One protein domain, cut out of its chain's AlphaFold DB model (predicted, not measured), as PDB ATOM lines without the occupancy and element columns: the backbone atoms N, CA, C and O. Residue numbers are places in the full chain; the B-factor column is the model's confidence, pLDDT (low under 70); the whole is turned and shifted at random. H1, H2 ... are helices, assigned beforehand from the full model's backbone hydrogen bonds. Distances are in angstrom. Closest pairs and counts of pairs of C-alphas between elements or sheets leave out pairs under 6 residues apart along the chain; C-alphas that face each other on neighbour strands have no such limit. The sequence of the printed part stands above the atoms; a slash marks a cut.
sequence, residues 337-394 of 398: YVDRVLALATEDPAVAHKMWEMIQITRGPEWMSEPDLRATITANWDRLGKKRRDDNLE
ATOM      1  N   TYR A 337     421.827 437.173 302.401       95.19
ATOM      2  CA  TYR A 337     422.214 436.300 301.296       95.19
ATOM      3  C   TYR A 337     421.747 434.854 301.516       95.19
ATOM      4  O   TYR A 337     421.114 434.285 300.623       95.19
ATOM      5  N   VAL A 338     421.988 434.279 302.699       93.00
ATOM      6  CA  VAL A 338     421.523 432.925 303.062       93.00
ATOM      7  C   VAL A 338     420.000 432.826 302.966       93.00
ATOM      8  O   VAL A 338     419.474 431.855 302.423       93.00
ATOM      9  N   ASP A 339     419.281 433.858 303.399       93.44
ATOM     10  CA  ASP A 339     417.830 433.942 303.268       93.44
ATOM     11  C   ASP A 339     417.375 433.884 301.796       93.44
ATOM     12  O   ASP A 339     416.405 433.195 301.475       93.44
ATOM     13  N   ARG A 340     418.099 434.527 300.866       96.69
ATOM     14  CA  ARG A 340     417.799 434.414 299.424       96.69
ATOM     15  C   ARG A 340     418.141 433.030 298.874       96.69
ATOM     16  O   ARG A 340     417.423 432.560 297.995       96.69
ATOM     17  N   VAL A 341     419.183 432.368 299.379       96.88
ATOM     18  CA  VAL A 341     419.497 430.977 299.007       96.88
ATOM     19  C   VAL A 341     418.371 430.037 299.450       96.88
ATOM     20  O   VAL A 341     417.899 429.236 298.645       96.88
ATOM     21  N   LEU A 342     417.866 430.190 300.681       95.00
ATOM     22  CA  LEU A 342     416.701 429.447 301.176       95.00
ATOM     23  C   LEU A 342     415.448 429.722 300.339       95.00
ATOM     24  O   LEU A 342     414.709 428.796 300.017       95.00
ATOM     25  N   ALA A 343     415.214 430.979 299.960       96.44
ATOM     26  CA  ALA A 343     414.107 431.346 299.084       96.44
ATOM     27  C   ALA A 343     414.245 430.720 297.685       96.44
ATOM     28  O   ALA A 343     413.257 430.231 297.139       96.44
ATOM     29  N   LEU A 344     415.452 430.684 297.112       97.56
ATOM     30  CA  LEU A 344     415.716 430.059 295.811       97.56
ATOM     31  C   LEU A 344     415.537 428.532 295.863       97.56
ATOM     32  O   LEU A 344     415.003 427.950 294.924       97.56
ATOM     33  N   ALA A 345     415.868 427.888 296.985       97.12
ATOM     34  CA  ALA A 345     415.618 426.458 297.192       97.12
ATOM     35  C   ALA A 345     414.122 426.078 297.121       97.12
ATOM     36  O   ALA A 345     413.796 424.909 296.948       97.12
ATOM     37  N   THR A 346     413.197 427.040 297.226       96.38
ATOM     38  CA  THR A 346     411.746 426.798 297.068       96.38
ATOM     39  C   THR A 346     411.281 426.685 295.615       96.38
ATOM     40  O   THR A 346     410.127 426.342 295.360       96.38
ATOM     41  N   GLU A 347     412.150 427.008 294.657       94.88
ATOM     42  CA  GLU A 347     411.826 427.053 293.225       94.88
ATOM     43  C   GLU A 347     412.876 426.370 292.334       94.88
ATOM     44  O   GLU A 347     412.542 425.967 291.222       94.88
ATOM     45  N   ASP A 348     414.113 426.201 292.811       96.19
ATOM     46  CA  ASP A 348     415.206 425.538 292.095       96.19
ATOM     47  C   ASP A 348     415.571 424.190 292.763       96.19
ATOM     48  O   ASP A 348     416.204 424.180 293.827       96.19
ATOM     49  N   PRO A 349     415.217 423.041 292.146       96.38
ATOM     50  CA  PRO A 349     415.547 421.711 292.660       96.38
ATOM     51  C   PRO A 349     417.047 421.444 292.835       96.38
ATOM     52  O   PRO A 349     417.423 420.656 293.702       96.38
ATOM     53  N   ALA A 350     417.922 422.079 292.045       96.69
ATOM     54  CA  ALA A 350     419.368 421.897 292.170       96.69
ATOM     55  C   ALA A 350     419.910 422.612 293.414       96.69
ATOM     56  O   ALA A 350     420.770 422.079 294.119       96.69
ATOM     57  N   VAL A 351     419.372 423.795 293.728       97.50
ATOM     58  CA  VAL A 351     419.671 424.494 294.986       97.50
ATOM     59  C   VAL A 351     419.070 423.735 296.170       97.50
ATOM     60  O   VAL A 351     419.755 423.553 297.175       97.50
ATOM     61  N   ALA A 352     417.844 423.215 296.041       97.12
ATOM     62  CA  ALA A 352     417.221 422.368 297.060       97.12
ATOM     63  C   ALA A 352     418.044 421.101 297.350       97.12
ATOM     64  O   ALA A 352     418.258 420.766 298.512       97.12
ATOM     65  N   HIS A 353     418.578 420.434 296.322       97.31
ATOM     66  CA  HIS A 353     419.461 419.274 296.484       97.31
ATOM     67  C   HIS A 353     420.710 419.633 297.309       97.31
ATOM     68  O   HIS A 353     420.998 418.964 298.300       97.31
ATOM     69  N   LYS A 354     421.417 420.723 296.970       96.56
ATOM     70  CA  LYS A 354     422.598 421.168 297.738       96.56
ATOM     71  C   LYS A 354     422.250 421.559 299.178       96.56
ATOM     72  O   LYS A 354     423.039 421.313 300.090       96.56
ATOM     73  N   MET A 355     421.067 422.142 299.395       95.31
ATOM     74  CA  MET A 355     420.543 422.407 300.738       95.31
ATOM     75  C   MET A 355     420.316 421.110 301.519       95.31
ATOM     76  O   MET A 355     420.692 421.048 302.687       95.31
ATOM     77  N   TRP A 356     419.756 420.073 300.892       95.50
ATOM     78  CA  TRP A 356     419.584 418.769 301.528       95.50
ATOM     79  C   TRP A 356     420.917 418.118 301.877       95.50
ATOM     80  O   TRP A 356     421.066 417.660 303.005       95.50
ATOM     81  N   GLU A 357     421.903 418.131 300.979       95.06
ATOM     82  CA  GLU A 357     423.246 417.620 301.289       95.06
ATOM     83  C   GLU A 357     423.872 418.360 302.487       95.06
ATOM     84  O   GLU A 357     424.488 417.746 303.357       95.06
ATOM     85  N   MET A 358     423.668 419.678 302.590       92.19
ATOM     86  CA  MET A 358     424.143 420.457 303.736       92.19
ATOM     87  C   MET A 358     423.401 420.099 305.035       92.19
ATOM     88  O   MET A 358     424.038 419.893 306.067       92.19
ATOM     89  N   ILE A 359     422.069 419.978 304.998       91.69
ATOM     90  CA  ILE A 359     421.250 419.572 306.158       91.69
ATOM     91  C   ILE A 359     421.643 418.165 306.636       91.69
ATOM     92  O   ILE A 359     421.719 417.923 307.840       91.69
ATOM     93  N   GLN A 360     421.940 417.253 305.704       92.62
ATOM     94  CA  GLN A 360     422.366 415.880 305.986       92.62
ATOM     95  C   GLN A 360     423.875 415.743 306.265       92.62
ATOM     96  O   GLN A 360     424.351 414.630 306.490       92.62
ATOM     97  N   ILE A 361     424.629 416.852 306.307       92.62
ATOM     98  CA  ILE A 361     426.070 416.892 306.621       92.62
ATOM     99  C   ILE A 361     426.903 416.055 305.620       92.62
ATOM    100  O   ILE A 361     427.916 415.449 305.963       92.62
ATOM    101  N   THR A 362     426.482 416.006 304.356       92.12
ATOM    102  CA  THR A 362     427.236 415.393 303.246       92.12
ATOM    103  C   THR A 362     427.929 416.434 302.364       92.12
ATOM    104  O   THR A 362     428.795 416.085 301.560       92.12
ATOM    105  N   ARG A 363     427.610 417.721 302.556       91.75
ATOM    106  CA  ARG A 363     428.232 418.875 301.891       91.75
ATOM    107  C   ARG A 363     428.478 420.013 302.892       91.75
ATOM    108  O   ARG A 363     427.607 420.325 303.698       91.75
ATOM    109  N   GLY A 364     429.641 420.663 302.809       90.06
ATOM    110  CA  GLY A 364     429.953 421.880 303.574       90.06
ATOM    111  C   GLY A 364     429.349 423.151 302.955       90.06
ATOM    112  O   GLY A 364     428.878 423.117 301.822       90.06
ATOM    113  N   PRO A 365     429.326 424.297 303.654       89.19
ATOM    114  CA  PRO A 365     428.643 425.515 303.199       89.19
ATOM    115  C   PRO A 365     429.332 426.242 302.024       89.19
ATOM    116  O   PRO A 365     428.799 427.224 301.506       89.19
ATOM    117  N   GLU A 366     430.504 425.791 301.571       91.50
ATOM    118  CA  GLU A 366     431.341 426.488 300.584       91.50
ATOM    119  C   GLU A 366     430.639 426.676 299.232       91.50
ATOM    120  O   GLU A 366     430.883 427.671 298.543       91.50
ATOM    121  N   TRP A 367     429.717 425.773 298.872       94.62
ATOM    122  CA  TRP A 367     428.924 425.860 297.639       94.62
ATOM    123  C   TRP A 367     428.097 427.149 297.557       94.62
ATOM    124  O   TRP A 367     427.849 427.663 296.467       94.62
ATOM    125  N   MET A 368     427.709 427.717 298.706       94.94
ATOM    126  CA  MET A 368     426.978 428.983 298.752       94.94
ATOM    127  C   MET A 368     427.821 430.152 298.230       94.94
ATOM    128  O   MET A 368     427.277 431.203 297.904       94.94
ATOM    129  N   SER A 369     429.142 429.992 298.127       94.38
ATOM    130  CA  SER A 369     430.048 431.001 297.576       94.38
ATOM    131  C   SER A 369     430.400 430.796 296.100       94.38
ATOM    132  O   SER A 369     431.178 431.584 295.563       94.38
ATOM    133  N   GLU A 370     429.820 429.795 295.430       96.94
ATOM    134  CA  GLU A 370     430.010 429.577 293.993       96.94
ATOM    135  C   GLU A 370     429.618 430.836 293.178       96.94
ATOM    136  O   GLU A 370     428.550 431.414 293.420       96.94
ATOM    137  N   PRO A 371     430.442 431.277 292.203       97.19
ATOM    138  CA  PRO A 371     430.201 432.521 291.462       97.19
ATOM    139  C   PRO A 371     428.844 432.577 290.752       97.19
ATOM    140  O   PRO A 371     428.165 433.603 290.811       97.19
ATOM    141  N   ASP A 372     428.427 431.474 290.128       97.25
ATOM    142  CA  ASP A 372     427.174 431.402 289.370       97.25
ATOM    143  C   ASP A 372     425.944 431.502 290.281       97.25
ATOM    144  O   ASP A 372     424.968 432.185 289.955       97.25
ATOM    145  N   LEU A 373     426.006 430.889 291.469       97.88
ATOM    146  CA  LEU A 373     424.966 431.039 292.483       97.88
ATOM    147  C   LEU A 373     424.909 432.483 292.985       97.88
ATOM    148  O   LEU A 373     423.832 433.076 293.013       97.88
ATOM    149  N   ARG A 374     426.057 433.087 293.314       97.25
ATOM    150  CA  ARG A 374     426.110 434.490 293.756       97.25
ATOM    151  C   ARG A 374     425.533 435.442 292.711       97.25
ATOM    152  O   ARG A 374     424.783 436.353 293.068       97.25
ATOM    153  N   ALA A 375     425.842 435.223 291.433       97.62
ATOM    154  CA  ALA A 375     425.282 435.996 290.330       97.62
ATOM    155  C   ALA A 375     423.757 435.827 290.243       97.62
ATOM    156  O   ALA A 375     423.035 436.824 290.177       97.62
ATOM    157  N   THR A 376     423.264 434.588 290.331       98.06
ATOM    158  CA  THR A 376     421.826 434.271 290.334       98.06
ATOM    159  C   THR A 376     421.089 434.948 291.491       98.06
ATOM    160  O   THR A 376     420.063 435.596 291.270       98.06
ATOM    161  N   ILE A 377     421.626 434.859 292.712       98.19
ATOM    162  CA  ILE A 377     421.047 435.483 293.908       98.19
ATOM    163  C   ILE A 377     421.042 437.006 293.776       98.19
ATOM    164  O   ILE A 377     420.015 437.634 294.023       98.19
ATOM    165  N   THR A 378     422.146 437.604 293.322       97.31
ATOM    166  CA  THR A 378     422.250 439.061 293.132       97.31
ATOM    167  C   THR A 378     421.240 439.560 292.100       97.31
ATOM    168  O   THR A 378     420.538 440.540 292.342       97.31
ATOM    169  N   ALA A 379     421.101 438.855 290.973       97.94
ATOM    170  CA  ALA A 379     420.148 439.204 289.921       97.94
ATOM    171  C   ALA A 379     418.678 439.106 290.375       97.94
ATOM    172  O   ALA A 379     417.812 439.760 289.798       97.94
ATOM    173  N   ASN A 380     418.392 438.310 291.411       97.81
ATOM    174  CA  ASN A 380     417.046 438.064 291.928       97.81
ATOM    175  C   ASN A 380     416.825 438.604 293.351       97.81
ATOM    176  O   ASN A 380     415.821 438.261 293.979       97.81
ATOM    177  N   TRP A 381     417.729 439.445 293.859       97.50
ATOM    178  CA  TRP A 381     417.810 439.808 295.277       97.50
ATOM    179  C   TRP A 381     416.480 440.289 295.874       97.50
ATOM    180  O   TRP A 381     416.006 439.746 296.877       97.50
ATOM    181  N   ASP A 382     415.848 441.271 295.225       97.12
ATOM    182  CA  ASP A 382     414.592 441.874 295.686       97.12
ATOM    183  C   ASP A 382     413.390 440.938 295.527       97.12
ATOM    184  O   ASP A 382     412.450 440.994 296.321       97.12
ATOM    185  N   ARG A 383     413.395 440.087 294.492       96.56
ATOM    186  CA  ARG A 383     412.321 439.117 294.243       96.56
ATOM    187  C   ARG A 383     412.334 438.039 295.319       96.56
ATOM    188  O   ARG A 383     411.300 437.771 295.923       96.56
ATOM    189  N   LEU A 384     413.506 437.463 295.577       96.31
ATOM    190  CA  LEU A 384     413.692 436.410 296.572       96.31
ATOM    191  C   LEU A 384     413.431 436.929 297.995       96.31
ATOM    192  O   LEU A 384     412.750 436.257 298.762       96.31
ATOM    193  N   GLY A 385     413.856 438.155 298.328       93.69
ATOM    194  CA  GLY A 385     413.594 438.762 299.645       93.69
ATOM    195  C   GLY A 385     412.112 439.055 299.944       93.69
ATOM    196  O   GLY A 385     411.720 439.243 301.100       93.69
ATOM    197  N   LYS A 386     411.257 439.081 298.916       92.81
ATOM    198  CA  LYS A 386     409.806 439.256 299.074       92.81
ATOM    199  C   LYS A 386     409.054 437.944 299.277       92.81
ATOM    200  O   LYS A 386     407.888 438.024 299.653       92.81
ATOM    201  N   LYS A 387     409.696 436.782 299.094       91.88
ATOM    202  CA  LYS A 387     409.021 435.491 299.259       91.88
ATOM    203  C   LYS A 387     408.548 435.285 300.696       91.88
ATOM    204  O   LYS A 387     409.184 435.736 301.653       91.88
ATOM    205  N   ARG A 388     407.414 434.616 300.845       89.19
ATOM    206  CA  ARG A 388     406.787 434.221 302.106       89.19
ATOM    207  C   ARG A 388     406.412 432.749 302.033       89.19
ATOM    208  O   ARG A 388     406.227 432.198 300.953       89.19
ATOM    209  N   ARG A 389     406.264 432.121 303.202       87.31
ATOM    210  CA  ARG A 389     405.926 430.696 303.325       87.31
ATOM    211  C   ARG A 389     404.704 430.269 302.500       87.31
ATOM    212  O   ARG A 389     404.669 429.136 302.035       87.31
ATOM    213  N   ASP A 390     403.741 431.163 302.307       82.88
ATOM    214  CA  ASP A 390     402.479 430.848 301.638       82.88
ATOM    215  C   ASP A 390     402.487 431.131 300.121       82.88
ATOM    216  O   ASP A 390     401.487 430.903 299.445       82.88
ATOM    217  N   ASP A 391     403.616 431.568 299.553       81.12
ATOM    218  CA  ASP A 391     403.699 431.939 298.134       81.12
ATOM    219  C   ASP A 391     403.737 430.735 297.173       81.12
ATOM    220  O   ASP A 391     403.524 430.913 295.975       81.12
ATOM    221  N   ASN A 392     404.032 429.516 297.651       79.88
ATOM    222  CA  ASN A 392     404.138 428.316 296.804       79.88
ATOM    223  C   ASN A 392     403.310 427.110 297.287       79.88
ATOM    224  O   ASN A 392     403.651 425.968 296.987       79.88
ATOM    225  N   LEU A 393     402.196 427.354 297.986       66.62
ATOM    226  CA  LEU A 393     401.353 426.286 298.549       66.62
ATOM    227  C   LEU A 393     400.721 425.361 297.503       66.62
ATOM    228  O   LEU A 393     400.532 424.180 297.773       66.62
ATOM    229  N   GLU A 394     400.440 425.860 296.299       54.12
ATOM    230  CA  GLU A 394     399.859 425.046 295.220       54.12
ATOM    231  C   GLU A 394     400.848 424.013 294.647       54.12
ATOM    232  O   GLU A 394     400.425 423.007 294.085       54.12
TER     233      GLU A 394
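AT A GLANCE: This is residues 337 to 394 of the 398 residues of an uncharacterized protein of Rhodococcus fascians (UniProt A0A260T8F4). What is the shape? H2, the longest helix, begins an arc of H2, H3, H4 and H5 that wraps round H1 in the middle. What builds it? The printed part has 58 residues, with five named helices, H1 to H5 in order, and no named strand: all helix. It is compact, with a radius of gyration of the C-alphas of 11.4 A, spanning 29 by 24 by 15 A.

HOW THE PARTS SIT: What meets the longest helix? H2, residues 349 to 359, and H1, residues 337 to 344, only just touch, only at the corner, with 3 pairs of C-alphas within 8 A; the closest, of Val 351 and Leu 344, are 6.9 A apart. H3, residues 365 to 369, is close to H2 but not clearly touching: the closest C-alphas, of Pro 365 and Met 358, are 6.8 A apart. What else touches the hub, H1? H4, residues 371 to 379, touches it about perpendicular, at 82 degrees; their closest C-alphas, of Ile 377 and Arg 340, are 6.5 A apart. H5, residues 381 to 385, touches it with Leu 384, its C-alpha 5.4 A from that of Arg 340. Are the backbones helical? Every O i to N i+4 pair is within hydrogen-bond range in H1, H2, H4 and H5; H3 has 0 of 1, but 2 of 2 O i to N i+3 pairs.

IN THESE COORDINATES: Where are the anchors? H1 begins at C-alpha 337 (422.214, 436.300, 301.296) and H5 ends at C-alpha 385 (413.594, 438.762, 299.645). How long are the longer helices? H2 measures 14.8 A, H4 12.2 A.

THE WHOLE: How large is it? The farthest C-alphas, of Glu 366 and Glu 394, are 32.0 A apart. Any cut or low confidence? The printed part has no cut, its four links between helices are tight, and residues 393 to 394 have pLDDT under 70.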